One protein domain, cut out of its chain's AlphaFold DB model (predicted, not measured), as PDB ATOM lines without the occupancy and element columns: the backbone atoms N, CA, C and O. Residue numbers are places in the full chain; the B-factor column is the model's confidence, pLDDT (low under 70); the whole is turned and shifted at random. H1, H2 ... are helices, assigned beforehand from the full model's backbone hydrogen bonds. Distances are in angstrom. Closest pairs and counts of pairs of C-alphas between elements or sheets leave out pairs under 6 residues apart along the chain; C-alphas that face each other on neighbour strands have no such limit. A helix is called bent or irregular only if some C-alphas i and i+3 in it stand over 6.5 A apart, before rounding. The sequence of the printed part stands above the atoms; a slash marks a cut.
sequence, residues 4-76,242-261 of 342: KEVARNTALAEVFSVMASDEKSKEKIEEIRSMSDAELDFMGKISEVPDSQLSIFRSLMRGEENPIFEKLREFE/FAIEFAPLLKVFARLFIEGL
ATOM      1  N   LYS A   4      30.274  -5.859 -14.394       69.12
ATOM      2  CA  LYS A   4      29.077  -6.199 -15.179       69.12
ATOM      3  C   LYS A   4      28.022  -5.095 -15.132       69.12
ATOM      4  O   LYS A   4      27.400  -4.791 -16.146       69.12
ATOM      5  N   GLU A   5      27.843  -4.472 -13.972       72.62
ATOM      6  CA  GLU A   5      26.905  -3.366 -13.777       72.62
ATOM      7  C   GLU A   5      27.343  -2.116 -14.551       72.62
ATOM      8  O   GLU A   5      26.516  -1.481 -15.205       72.62
ATOM      9  N   VAL A   6      28.642  -1.798 -14.543       74.50
ATOM     10  CA  VAL A   6      29.198  -0.674 -15.313       74.50
ATOM     11  C   VAL A   6      29.009  -0.896 -16.814       74.50
ATOM     12  O   VAL A   6      28.484  -0.013 -17.488       74.50
ATOM     13  N   ALA A   7      29.367  -2.076 -17.331       67.06
ATOM     14  CA  ALA A   7      29.189  -2.406 -18.746       67.06
ATOM     15  C   ALA A   7      27.715  -2.317 -19.180       67.06
ATOM     16  O   ALA A   7      27.407  -1.700 -20.200       67.06
ATOM     17  N   ARG A   8      26.794  -2.854 -18.366       76.88
ATOM     18  CA  ARG A   8      25.347  -2.758 -18.609       76.88
ATOM     19  C   ARG A   8      24.873  -1.303 -18.650       76.88
ATOM     20  O   ARG A   8      24.142  -0.929 -19.561       76.88
ATOM     21  N   ASN A   9      25.278  -0.486 -17.680       76.94
ATOM     22  CA  ASN A   9      24.856   0.913 -17.599       76.94
ATOM     23  C   ASN A   9      25.385   1.743 -18.781       76.94
ATOM     24  O   ASN A   9      24.679   2.629 -19.257       76.94
ATOM     25  N   THR A  10      26.590   1.443 -19.276       74.56
ATOM     26  CA  THR A  10      27.145   2.062 -20.490       74.56
ATOM     27  C   THR A  10      26.340   1.684 -21.732       74.56
ATOM     28  O   THR A  10      25.950   2.572 -22.482       74.56
ATOM     29  N   ALA A  11      26.016   0.401 -21.915       75.38
ATOM     30  CA  ALA A  11      25.197  -0.043 -23.046       75.38
ATOM     31  C   ALA A  11      23.792   0.589 -23.022       75.38
ATOM     32  O   ALA A  11      23.311   1.089 -24.033       75.38
ATOM     33  N   LEU A  12      23.147   0.648 -21.850       76.81
ATOM     34  CA  LEU A  12      21.853   1.323 -21.695       76.81
ATOM     35  C   LEU A  12      21.947   2.821 -22.005       76.81
ATOM     36  O   LEU A  12      21.065   3.370 -22.656       76.81
ATOM     37  N   ALA A  13      23.012   3.488 -21.556       75.25
ATOM     38  CA  ALA A  13      23.242   4.899 -21.848       75.25
ATOM     39  C   ALA A  13      23.326   5.177 -23.354       75.25
ATOM     40  O   ALA A  13      22.801   6.191 -23.811       75.25
ATOM     41  N   GLU A  14      23.973   4.286 -24.103       78.38
ATOM     42  CA  GLU A  14      24.058   4.356 -25.559       78.38
ATOM     43  C   GLU A  14      22.682   4.170 -26.209       78.38
ATOM     44  O   GLU A  14      22.284   5.003 -27.021       78.38
ATOM     45  N   VAL A  15      21.906   3.169 -25.772       78.50
ATOM     46  CA  VAL A  15      20.523   2.961 -26.238       78.50
ATOM     47  C   VAL A  15      19.666   4.209 -26.006       78.50
ATOM     48  O   VAL A  15      19.028   4.695 -26.937       78.50
ATOM     49  N   PHE A  16      19.695   4.797 -24.806       80.69
ATOM     50  CA  PHE A  16      18.932   6.021 -24.527       80.69
ATOM     51  C   PHE A  16      19.418   7.232 -25.329       80.69
ATOM     52  O   PHE A  16      18.610   8.080 -25.690       80.69
ATOM     53  N   SER A  17      20.716   7.318 -25.633       80.62
ATOM     54  CA  SER A  17      21.270   8.372 -26.493       80.62
ATOM     55  C   SER A  17      20.748   8.268 -27.930       80.62
ATOM     56  O   SER A  17      20.427   9.282 -28.547       80.62
ATOM     57  N   VAL A  18      20.614   7.043 -28.452       80.75
ATOM     58  CA  VAL A  18      19.990   6.780 -29.758       80.75
ATOM     59  C   VAL A  18      18.507   7.150 -29.732       80.75
ATOM     60  O   VAL A  18      18.038   7.822 -30.643       80.75
ATOM     61  N   MET A  19      17.784   6.778 -28.671       80.75
ATOM     62  CA  MET A  19      16.348   7.062 -28.531       80.75
ATOM     63  C   MET A  19      16.017   8.544 -28.298       80.75
ATOM     64  O   MET A  19      14.881   8.945 -28.515       80.75
ATOM     65  N   ALA A  20      16.977   9.363 -27.858       80.19
ATOM     66  CA  ALA A  20      16.771  10.796 -27.639       80.19
ATOM     67  C   ALA A  20      16.740  11.629 -28.938       80.19
ATOM     68  O   ALA A  20      16.449  12.822 -28.881       80.19
ATOM     69  N   SER A  21      17.067  11.033 -30.090       88.69
ATOM     70  CA  SER A  21      16.956  11.657 -31.415       88.69
ATOM     71  C   SER A  21      15.948  10.888 -32.252       88.69
ATOM     72  O   SER A  21      16.103   9.685 -32.461       88.69
ATOM     73  N   ASP A  22      14.951  11.597 -32.777       84.88
ATOM     74  CA  ASP A  22      13.912  11.010 -33.623       84.88
ATOM     75  C   ASP A  22      14.509  10.341 -34.868       84.88
ATOM     76  O   ASP A  22      14.074   9.260 -35.264       84.88
ATOM     77  N   GLU A  23      15.529  10.950 -35.478       90.12
ATOM     78  CA  GLU A  23      16.215  10.408 -36.652       90.12
ATOM     79  C   GLU A  23      16.956   9.111 -36.320       90.12
ATOM     80  O   GLU A  23      16.729   8.091 -36.970       90.12
ATOM     81  N   LYS A  24      17.799   9.126 -35.279       87.69
ATOM     82  CA  LYS A  24      18.576   7.944 -34.868       87.69
ATOM     83  C   LYS A  24      17.678   6.817 -34.373       87.69
ATOM     84  O   LYS A  24      17.958   5.646 -34.624       87.69
ATOM     85  N   SER A  25      16.594   7.159 -33.680       86.00
ATOM     86  CA  SER A  25      15.610   6.186 -33.224       86.00
ATOM     87  C   SER A  25      14.925   5.503 -34.407       86.00
ATOM     88  O   SER A  25      14.835   4.277 -34.407       86.00
ATOM     89  N   LYS A  26      14.500   6.259 -35.428       88.62
ATOM     90  CA  LYS A  26      13.905   5.697 -36.652       88.62
ATOM     91  C   LYS A  26      14.887   4.809 -37.407       88.62
ATOM     92  O   LYS A  26      14.521   3.700 -37.774       88.62
ATOM     93  N   GLU A  27      16.128   5.260 -37.584       91.56
ATOM     94  CA  GLU A  27      17.176   4.472 -38.245       91.56
ATOM     95  C   GLU A  27      17.404   3.134 -37.530       91.56
ATOM     96  O   GLU A  27      17.408   2.084 -38.168       91.56
ATOM     97  N   LYS A  28      17.494   3.146 -36.194       89.12
ATOM     98  CA  LYS A  28      17.681   1.919 -35.410       89.12
ATOM     99  C   LYS A  28      16.472   0.983 -35.473       89.12
ATOM    100  O   LYS A  28      16.648  -0.232 -35.483       89.12
ATOM    101  N   ILE A  29      15.256   1.530 -35.506       88.06
ATOM    102  CA  ILE A  29      14.033   0.736 -35.678       88.06
ATOM    103  C   ILE A  29      14.043   0.048 -37.046       88.06
ATOM    104  O   ILE A  29      13.805  -1.154 -37.111       88.06
ATOM    105  N   GLU A  30      14.358   0.771 -38.121       91.94
ATOM    106  CA  GLU A  30      14.443   0.189 -39.466       91.94
ATOM    107  C   GLU A  30      15.566  -0.854 -39.577       91.94
ATOM    108  O   GLU A  30      15.361  -1.912 -40.169       91.94
ATOM    109  N   GLU A  31      16.712  -0.627 -38.927       93.00
ATOM    110  CA  GLU A  31      17.779  -1.627 -38.822       93.00
ATOM    111  C   GLU A  31      17.260  -2.920 -38.175       93.00
ATOM    112  O   GLU A  31      17.404  -3.992 -38.762       93.00
ATOM    113  N   ILE A  32      16.592  -2.829 -37.017       90.81
ATOM    114  CA  ILE A  32      16.014  -3.990 -36.317       90.81
ATOM    115  C   ILE A  32      14.971  -4.700 -37.189       90.81
ATOM    116  O   ILE A  32      14.973  -5.928 -37.272       90.81
ATOM    117  N   ARG A  33      14.106  -3.948 -37.879       93.00
ATOM    118  CA  ARG A  33      13.093  -4.508 -38.791       93.00
ATOM    119  C   ARG A  33      13.715  -5.284 -39.949       93.00
ATOM    120  O   ARG A  33      13.155  -6.289 -40.383       93.00
ATOM    121  N   SER A  34      14.874  -4.831 -40.425       94.88
ATOM    122  CA  SER A  34      15.607  -5.442 -41.537       94.88
ATOM    123  C   SER A  34      16.445  -6.670 -41.154       94.88
ATOM    124  O   SER A  34      16.959  -7.347 -42.046       94.88
ATOM    125  N   MET A  35      16.577  -6.983 -39.859       96.62
ATOM    126  CA  MET A  35      17.354  -8.135 -39.394       96.62
ATOM    127  C   MET A  35      16.775  -9.462 -39.893       96.62
ATOM    128  O   MET A  35      15.557  -9.668 -39.987       96.62
ATOM    129  N   SER A  36      17.674 -10.404 -40.173       97.62
ATOM    130  CA  SER A  36      17.311 -11.772 -40.522       97.62
ATOM    131  C   SER A  36      16.664 -12.500 -39.342       97.62
ATOM    132  O   SER A  36      16.864 -12.162 -38.173       97.62
ATOM    133  N   ASP A  37      15.914 -13.562 -39.637       97.81
ATOM    134  CA  ASP A  37      15.302 -14.396 -38.599       97.81
ATOM    135  C   ASP A  37      16.333 -14.985 -37.630       97.81
ATOM    136  O   ASP A  37      16.078 -15.042 -36.435       97.81
ATOM    137  N   ALA A  38      17.517 -15.364 -38.121       97.38
ATOM    138  CA  ALA A  38      18.580 -15.913 -37.283       97.38
ATOM    139  C   ALA A  38      19.133 -14.876 -36.288       97.38
ATOM    140  O   ALA A  38      19.429 -15.218 -35.142       97.38
ATOM    141  N   GLU A  39      19.254 -13.615 -36.707       97.00
ATOM    142  CA  GLU A  39      19.695 -12.513 -35.845       97.00
ATOM    143  C   GLU A  39      18.641 -12.186 -34.783       97.00
ATOM    144  O   GLU A  39      18.969 -12.080 -33.600       97.00
ATOM    145  N   LEU A  40      17.368 -12.105 -35.179       95.94
ATOM    146  CA  LEU A  40      16.264 -11.867 -34.248       95.94
ATOM    147  C   LEU A  40      16.078 -13.032 -33.267       95.94
ATOM    148  O   LEU A  40      15.885 -12.797 -32.076       95.94
ATOM    149  N   ASP A  41      16.204 -14.282 -33.713       97.44
ATOM    150  CA  ASP A  41      16.144 -15.452 -32.832       97.44
ATOM    151  C   ASP A  41      17.302 -15.444 -31.822       97.44
ATOM    152  O   ASP A  41      17.110 -15.748 -30.641       97.44
ATOM    153  N   PHE A  42      18.505 -15.055 -32.254       95.94
ATOM    154  CA  PHE A  42      19.650 -14.887 -31.362       95.94
ATOM    155  C   PHE A  42      19.400 -13.791 -30.313       95.94
ATOM    156  O   PHE A  42      19.628 -14.017 -29.120       95.94
ATOM    157  N   MET A  43      18.865 -12.635 -30.721       93.50
ATOM    158  CA  MET A  43      18.472 -11.556 -29.805       93.50
ATOM    159  C   MET A  43      17.382 -11.988 -28.815       93.50
ATOM    160  O   MET A  43      17.476 -11.681 -27.622       93.50
ATOM    161  N   GLY A  44      16.372 -12.720 -29.290       94.25
ATOM    162  CA  GLY A  44      15.299 -13.271 -28.465       94.25
ATOM    163  C   GLY A  44      15.851 -14.208 -27.392       94.25
ATOM    164  O   GLY A  44      15.555 -14.034 -26.212       94.25
ATOM    165  N   LYS A  45      16.749 -15.124 -27.768       94.88
ATOM    166  CA  LYS A  45      17.402 -16.061 -26.837       94.88
ATOM    167  C   LYS A  45      18.259 -15.359 -25.785       94.88
ATOM    168  O   LYS A  45      18.183 -15.714 -24.610       94.88
ATOM    169  N   ILE A  46      19.028 -14.334 -26.168       92.38
ATOM    170  CA  ILE A  46      19.771 -13.489 -25.208       92.38
ATOM    171  C   ILE A  46      18.819 -12.793 -24.227       92.38
ATOM    172  O   ILE A  46      19.172 -12.552 -23.070       92.38
ATOM    173  N   SER A  47      17.614 -12.474 -24.686       88.94
ATOM    174  CA  SER A  47      16.568 -11.828 -23.893       88.94
ATOM    175  C   SER A  47      15.674 -12.818 -23.141       88.94
ATOM    176  O   SER A  47      14.656 -12.404 -22.597       88.94
ATOM    177  N   GLU A  48      16.065 -14.097 -23.075       94.12
ATOM    178  CA  GLU A  48      15.339 -15.176 -22.387       94.12
ATOM    179  C   GLU A  48      13.945 -15.468 -22.977       94.12
ATOM    180  O   GLU A  48      13.073 -16.003 -22.292       94.12
ATOM    181  N   VAL A  49      13.722 -15.147 -24.256       95.50
ATOM    182  CA  VAL A  49      12.502 -15.538 -24.974       95.50
ATOM    183  C   VAL A  49      12.577 -17.036 -25.301       95.50
ATOM    184  O   VAL A  49      13.555 -17.469 -25.916       95.50
ATOM    185  N   PRO A  50      11.577 -17.849 -24.910       96.06
ATOM    186  CA  PRO A  50      11.578 -19.278 -25.197       96.06
ATOM    187  C   PRO A  50      11.382 -19.548 -26.693       96.06
ATOM    188  O   PRO A  50      10.702 -18.787 -27.381       96.06
ATOM    189  N   ASP A  51      11.900 -20.682 -27.179       96.50
ATOM    190  CA  ASP A  51      11.809 -21.076 -28.596       96.50
ATOM    191  C   ASP A  51      10.363 -21.057 -29.127       96.50
ATOM    192  O   ASP A  51      10.118 -20.649 -30.262       96.50
ATOM    193  N   SER A  52       9.390 -21.421 -28.283       96.12
ATOM    194  CA  SER A  52       7.958 -21.404 -28.617       96.12
ATOM    195  C   SER A  52       7.387 -20.008 -28.895       96.12
ATOM    196  O   SER A  52       6.317 -19.908 -29.488       96.12
ATOM    197  N   GLN A  53       8.073 -18.938 -28.483       96.44
ATOM    198  CA  GLN A  53       7.643 -17.547 -28.650       96.44
ATOM    199  C   GLN A  53       8.534 -16.748 -29.618       96.44
ATOM    200  O   GLN A  53       8.258 -15.573 -29.860       96.44
ATOM    201  N   LEU A  54       9.569 -17.351 -30.219       97.12
ATOM    202  CA  LEU A  54      10.493 -16.633 -31.111       97.12
ATOM    203  C   LEU A  54       9.827 -16.107 -32.389       97.12
ATOM    204  O   LEU A  54      10.176 -15.031 -32.863       97.12
ATOM    205  N   SER A  55       8.839 -16.817 -32.940       97.50
ATOM    206  CA  SER A  55       8.060 -16.312 -34.083       97.50
ATOM    207  C   SER A  55       7.280 -15.040 -33.736       97.50
ATOM    208  O   SER A  55       7.243 -14.095 -34.526       97.50
ATOM    209  N   ILE A  56       6.707 -14.985 -32.531       96.56
ATOM    210  CA  ILE A  56       5.998 -13.808 -32.021       96.56
ATOM    211  C   ILE A  56       6.998 -12.673 -31.785       96.56
ATOM    212  O   ILE A  56       6.748 -11.546 -32.200       96.56
ATOM    213  N   PHE A  57       8.159 -12.971 -31.192       95.69
ATOM    214  CA  PHE A  57       9.237 -11.999 -31.000       95.69
ATOM    215  C   PHE A  57       9.699 -11.363 -32.317       95.69
ATOM    216  O   PHE A  57       9.795 -10.142 -32.397       95.69
ATOM    217  N   ARG A  58       9.932 -12.168 -33.363       96.44
ATOM    218  CA  ARG A  58      10.286 -11.676 -34.704       96.44
ATOM    219  C   ARG A  58       9.237 -10.707 -35.245       96.44
ATOM    220  O   ARG A  58       9.578  -9.589 -35.620       96.44
ATOM    221  N   SER A  59       7.970 -11.120 -35.210       95.75
ATOM    222  CA  SER A  59       6.839 -10.311 -35.688       95.75
ATOM    223  C   SER A  59       6.740  -8.987 -34.916       95.75
ATOM    224  O   SER A  59       6.606  -7.918 -35.506       95.75
ATOM    225  N   LEU A  60       6.920  -9.028 -33.590       92.44
ATOM    226  CA  LEU A  60       6.955  -7.839 -32.736       92.44
ATOM    227  C   LEU A  60       8.092  -6.879 -33.099       92.44
ATOM    228  O   LEU A  60       7.855  -5.679 -33.216       92.44
ATOM    229  N   MET A  61       9.317  -7.383 -33.281       92.31
ATOM    230  CA  MET A  61      10.471  -6.552 -33.656       92.31
ATOM    231  C   MET A  61      10.292  -5.916 -35.038       92.31
ATOM    232  O   MET A  61      10.760  -4.801 -35.270       92.31
ATOM    233  N   ARG A  62       9.560  -6.582 -35.937       92.88
ATOM    234  CA  ARG A  62       9.207  -6.045 -37.257       92.88
ATOM    235  C   ARG A  62       8.036  -5.060 -37.233       92.88
ATOM    236  O   ARG A  62       7.873  -4.281 -38.167       92.88
ATOM    237  N   GLY A  63       7.269  -5.020 -36.144       89.00
ATOM    238  CA  GLY A  63       6.023  -4.254 -36.071       89.00
ATOM    239  C   GLY A  63       4.894  -4.879 -36.894       89.00
ATOM    240  O   GLY A  63       4.017  -4.164 -37.367       89.00
ATOM    241  N   GLU A  64       4.940  -6.195 -37.092       92.94
ATOM    242  CA  GLU A  64       3.925  -6.981 -37.790       92.94
ATOM    243  C   GLU A  64       2.794  -7.389 -36.831       92.94
ATOM    244  O   GLU A  64       2.981  -7.474 -35.610       92.94
ATOM    245  N   GLU A  65       1.610  -7.671 -37.386       93.81
ATOM    246  CA  GLU A  65       0.499  -8.262 -36.630       93.81
ATOM    247  C   GLU A  65       0.927  -9.586 -35.988       93.81
ATOM    248  O   GLU A  65       1.663 -10.381 -36.576       93.81
ATOM    249  N   ASN A  66       0.498  -9.810 -34.750       93.06
ATOM    250  CA  ASN A  66       0.880 -10.982 -33.974       93.06
ATOM    251  C   ASN A  66      -0.110 -11.218 -32.815       93.06
ATOM    252  O   ASN A  66      -0.843 -10.296 -32.445       93.06
ATOM    253  N   PRO A  67      -0.083 -12.408 -32.177       92.88
ATOM    254  CA  PRO A  67      -1.049 -12.764 -31.135       92.88
ATOM    255  C   PRO A  67      -1.091 -11.820 -29.924       92.88
ATOM    256  O   PRO A  67      -2.106 -11.765 -29.235       92.88
ATOM    257  N   ILE A  68      -0.012 -11.076 -29.636       91.94
ATOM    258  CA  ILE A  68      -0.019 -10.079 -28.557       91.94
ATOM    259  C   ILE A  68      -0.877  -8.876 -28.940       91.94
ATOM    260  O   ILE A  68      -1.707  -8.461 -28.137       91.94
ATOM    261  N   PHE A  69      -0.714  -8.322 -30.145       89.44
ATOM    262  CA  PHE A  69      -1.523  -7.178 -30.579       89.44
ATOM    263  C   PHE A  69      -2.994  -7.544 -30.752       89.44
ATOM    264  O   PHE A  69      -3.852  -6.739 -30.399       89.44
ATOM    265  N   GLU A  70      -3.283  -8.750 -31.241       91.75
ATOM    266  CA  GLU A  70      -4.650  -9.267 -31.337       91.75
ATOM    267  C   GLU A  70      -5.309  -9.314 -29.954       91.75
ATOM    268  O   GLU A  70      -6.296  -8.617 -29.731       91.75
ATOM    269  N   LYS A  71      -4.695 -10.011 -28.987       91.81
ATOM    270  CA  LYS A  71      -5.226 -10.107 -27.617       91.81
ATOM    271  C   LYS A  71      -5.321  -8.752 -26.918       91.81
ATOM    272  O   LYS A  71      -6.304  -8.487 -26.237       91.81
ATOM    273  N   LEU A  72      -4.337  -7.865 -27.095       90.00
ATOM    274  CA  LEU A  72      -4.367  -6.531 -26.482       90.00
ATOM    275  C   LEU A  72      -5.579  -5.698 -26.921       90.00
ATOM    276  O   LEU A  72      -6.061  -4.889 -26.133       90.00
ATOM    277  N   ARG A  73      -6.080  -5.895 -28.147       91.00
ATOM    278  CA  ARG A  73      -7.283  -5.212 -28.655       91.00
ATOM    279  C   ARG A  73      -8.584  -5.795 -28.097       91.00
ATOM    280  O   ARG A  73      -9.607  -5.121 -28.164       91.00
ATOM    281  N   GLU A  74      -8.558  -7.024 -27.586       92.88
ATOM    282  CA  GLU A  74      -9.739  -7.722 -27.062       92.88
ATOM    283  C   GLU A  74     -10.068  -7.330 -25.615       92.88
ATOM    284  O   GLU A  74     -11.202  -7.511 -25.174       92.88
ATOM    285  N   PHE A  75      -9.104  -6.792 -24.859       92.75
ATOM    286  CA  PHE A  75      -9.339  -6.421 -23.464       92.75
ATOM    287  C   PHE A  75     -10.192  -5.157 -23.347       92.75
ATOM    288  O   PHE A  75      -9.788  -4.070 -23.754       92.75
ATOM    289  N   GLU A  76     -11.353  -5.290 -22.706       88.44
ATOM    290  CA  GLU A  76     -12.214  -4.153 -22.358       88.44
ATOM    291  C   GLU A  76     -11.615  -3.281 -21.240       88.44
ATOM    292  O   GLU A  76     -11.857  -2.075 -21.186       88.44
ATOM    293  N   PHE A 242      -3.122 -12.946 -19.497       96.44
ATOM    294  CA  PHE A 242      -2.331 -12.601 -20.675       96.44
ATOM    295  C   PHE A 242      -0.910 -12.148 -20.315       96.44
ATOM    296  O   PHE A 242       0.064 -12.616 -20.911       96.44
ATOM    297  N   ALA A 243      -0.760 -11.284 -19.308       96.44
ATOM    298  CA  ALA A 243       0.554 -10.824 -18.871       96.44
ATOM    299  C   ALA A 243       1.424 -11.954 -18.287       96.44
ATOM    300  O   ALA A 243       2.654 -11.887 -18.347       96.44
ATOM    301  N   ILE A 244       0.801 -12.996 -17.732       95.88
ATOM    302  CA  ILE A 244       1.469 -14.222 -17.284       95.88
ATOM    303  C   ILE A 244       1.863 -15.089 -18.488       95.88
ATOM    304  O   ILE A 244       3.011 -15.526 -18.562       95.88
ATOM    305  N   GLU A 245       0.955 -15.304 -19.442       95.00
ATOM    306  CA  GLU A 245       1.185 -16.110 -20.651       95.00
ATOM    307  C   GLU A 245       2.355 -15.573 -21.496       95.00
ATOM    308  O   GLU A 245       3.237 -16.327 -21.919       95.00
ATOM    309  N   PHE A 246       2.405 -14.255 -21.695       95.56
ATOM    310  CA  PHE A 246       3.427 -13.585 -22.503       95.56
ATOM    311  C   PHE A 246       4.542 -12.943 -21.672       95.56
ATOM    312  O   PHE A 246       5.281 -12.095 -22.178       95.56
ATOM    313  N   ALA A 247       4.710 -13.358 -20.411       95.56
ATOM    314  CA  ALA A 247       5.682 -12.768 -19.494       95.56
ATOM    315  C   ALA A 247       7.109 -12.633 -20.074       95.56
ATOM    316  O   ALA A 247       7.684 -11.558 -19.904       95.56
ATOM    317  N   PRO A 248       7.689 -13.626 -20.790       94.94
ATOM    318  CA  PRO A 248       9.026 -13.476 -21.372       94.94
ATOM    319  C   PRO A 248       9.122 -12.322 -22.376       94.94
ATOM    320  O   PRO A 248      10.068 -11.541 -22.322       94.94
ATOM    321  N   LEU A 249       8.121 -12.161 -23.248       94.31
ATOM    322  CA  LEU A 249       8.079 -11.076 -24.233       94.31
ATOM    323  C   LEU A 249       7.836  -9.722 -23.558       94.31
ATOM    324  O   LEU A 249       8.565  -8.767 -23.814       94.31
ATOM    325  N   LEU A 250       6.877  -9.650 -22.629       94.12
ATOM    326  CA  LEU A 250       6.603  -8.432 -21.858       94.12
ATOM    327  C   LEU A 250       7.812  -7.986 -21.024       94.12
ATOM    328  O   LEU A 250       8.050  -6.787 -20.873       94.12
ATOM    329  N   LYS A 251       8.628  -8.931 -20.545       94.00
ATOM    330  CA  LYS A 251       9.893  -8.650 -19.856       94.00
ATOM    331  C   LYS A 251      10.882  -7.917 -20.749       94.00
ATOM    332  O   LYS A 251      11.534  -6.995 -20.263       94.00
ATOM    333  N   VAL A 252      10.978  -8.270 -22.033       91.00
ATOM    334  CA  VAL A 252      11.851  -7.560 -22.983       91.00
ATOM    335  C   VAL A 252      11.456  -6.084 -23.069       91.00
ATOM    336  O   VAL A 252      12.319  -5.215 -22.956       91.00
ATOM    337  N   PHE A 253      10.158  -5.797 -23.173       85.88
ATOM    338  CA  PHE A 253       9.650  -4.426 -23.267       85.88
ATOM    339  C   PHE A 253       9.782  -3.650 -21.954       85.88
ATOM    340  O   PHE A 253      10.298  -2.530 -21.941       85.88
ATOM    341  N   ALA A 254       9.406  -4.259 -20.825       92.62
ATOM    342  CA  ALA A 254       9.562  -3.635 -19.512       92.62
ATOM    343  C   ALA A 254      11.024  -3.352 -19.164       92.62
ATOM    344  O   ALA A 254      11.300  -2.435 -18.388       92.62
ATOM    345  N   ARG A 255      11.973  -4.119 -19.715       90.25
ATOM    346  CA  ARG A 255      13.395  -3.975 -19.395       90.25
ATOM    347  C   ARG A 255      13.908  -2.573 -19.689       90.25
ATOM    348  O   ARG A 255      14.622  -2.033 -18.851       90.25
ATOM    349  N   LEU A 256      13.538  -1.969 -20.821       86.75
ATOM    350  CA  LEU A 256      13.959  -0.602 -21.147       86.75
ATOM    351  C   LEU A 256      13.427   0.401 -20.119       86.75
ATOM    352  O   LEU A 256      14.192   1.212 -19.603       86.75
ATOM    353  N   PHE A 257      12.149   0.294 -19.756       90.56
ATOM    354  CA  PHE A 257      11.537   1.155 -18.748       90.56
ATOM    355  C   PHE A 257      12.214   0.999 -17.375       90.56
ATOM    356  O   PHE A 257      12.718   1.964 -16.800       90.56
ATOM    357  N   ILE A 258      12.296  -0.234 -16.865       92.94
ATOM    358  CA  ILE A 258      12.835  -0.536 -15.534       92.94
ATOM    359  C   ILE A 258      14.324  -0.182 -15.446       92.94
ATOM    360  O   ILE A 258      14.761   0.456 -14.485       92.94
ATOM    361  N   GLU A 259      15.125  -0.587 -16.431       90.56
ATOM    362  CA  GLU A 259      16.563  -0.323 -16.420       90.56
ATOM    363  C   GLU A 259      16.880   1.152 -16.704       90.56
ATOM    364  O   GLU A 259      17.866   1.662 -16.175       90.56
ATOM    365  N   GLY A 260      16.029   1.876 -17.439       90.69
ATOM    366  CA  GLY A 260      16.128   3.331 -17.584       90.69
ATOM    367  C   GLY A 260      15.964   4.069 -16.261       90.69
ATOM    368  O   GLY A 260      16.782   4.927 -15.916       90.69
ATOM    369  N   LEU A 261      14.969   3.680 -15.461       92.19
ATOM    370  CA  LEU A 261      14.777   4.242 -14.122       92.19
ATOM    371  C   LEU A 261      15.957   3.922 -13.194       92.19
ATOM    372  O   LEU A 261      16.458   4.814 -12.501       92.19
TER     373      LEU A 261
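What this domain is: This is residues 4 to 76 and 242 to 261 of the 342 residues of an uncharacterized protein of Janthinobacterium lividum (UniProt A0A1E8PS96). The helices make an open frame: H1 and H2 meet at a corner, the far end of H2 meets the end of H4, and H7 runs from near H4 back to H1. H3 packs across H4, while H5 and short H6 lie at the end away from H1. The printed part has 93 residues with seven named helices, H1 to H7 in order, and no named strand: all helix. It is compact, with a radius of gyration of the C-alphas of 14.2 A, and spans 37 by 30 by 27 A.

Where its parts are: H1, residues 4 to 19, begins at C-alpha 4 (29.077, -6.199, -15.179) and is 22.7 A long. H2 is residues 22 to 34, 18.3 A; H3 37 to 46; H4 51 to 62, 17.5 A; H5 67 to 74; H6 242 to 245. H7, residues 247 to 261, 20.0 A, ends at C-alpha 261 (14.777, 4.242, -14.122).

How they stand to each other: H1 and H2 touch only at the corner, C-alphas of Met 19 and Ser 25 closest at 4.8 A. H2 and H4 touch only at their ends, Arg 33 to Arg 62, C-alphas 4.5 A apart. H3 and H4 touch at a steep tilt of 66 degrees, opposite ways; the closest C-alphas, of Leu 40 and Arg 58, are 6.0 A apart. H4 is irregular: C-alphas 52 and 55 are 7.5 A apart. H5 is close to H4 but not clearly touching, Ile 56 to Pro 67, C-alphas 7.2 A apart. H6 is close to H7 but not clearly touching, the closest C-alphas, of Ala 243 and Leu 250, being 7.2 A apart. H7 and H1 only just touch, with 3 pairs of C-alphas within 8 A, Leu 12 and Gly 260 closest at 7.3 A. Every O i to N i+4 pair is within hydrogen-bond range in H1, H2 and H3, against 6 of 8 in H4, 3 of 4 in H5 and 9 of 11 in H7; H6 is too short for one.

The domain as a whole: The C-alphas of Val 6 and Glu 76 are farthest apart, 42.2 A. Residues 77 to 241 are not printed; C-alphas 76 and 242 are 13.1 A apart across the cut. The links printed whole are tight. Residues 4 and 7 have pLDDT under 70.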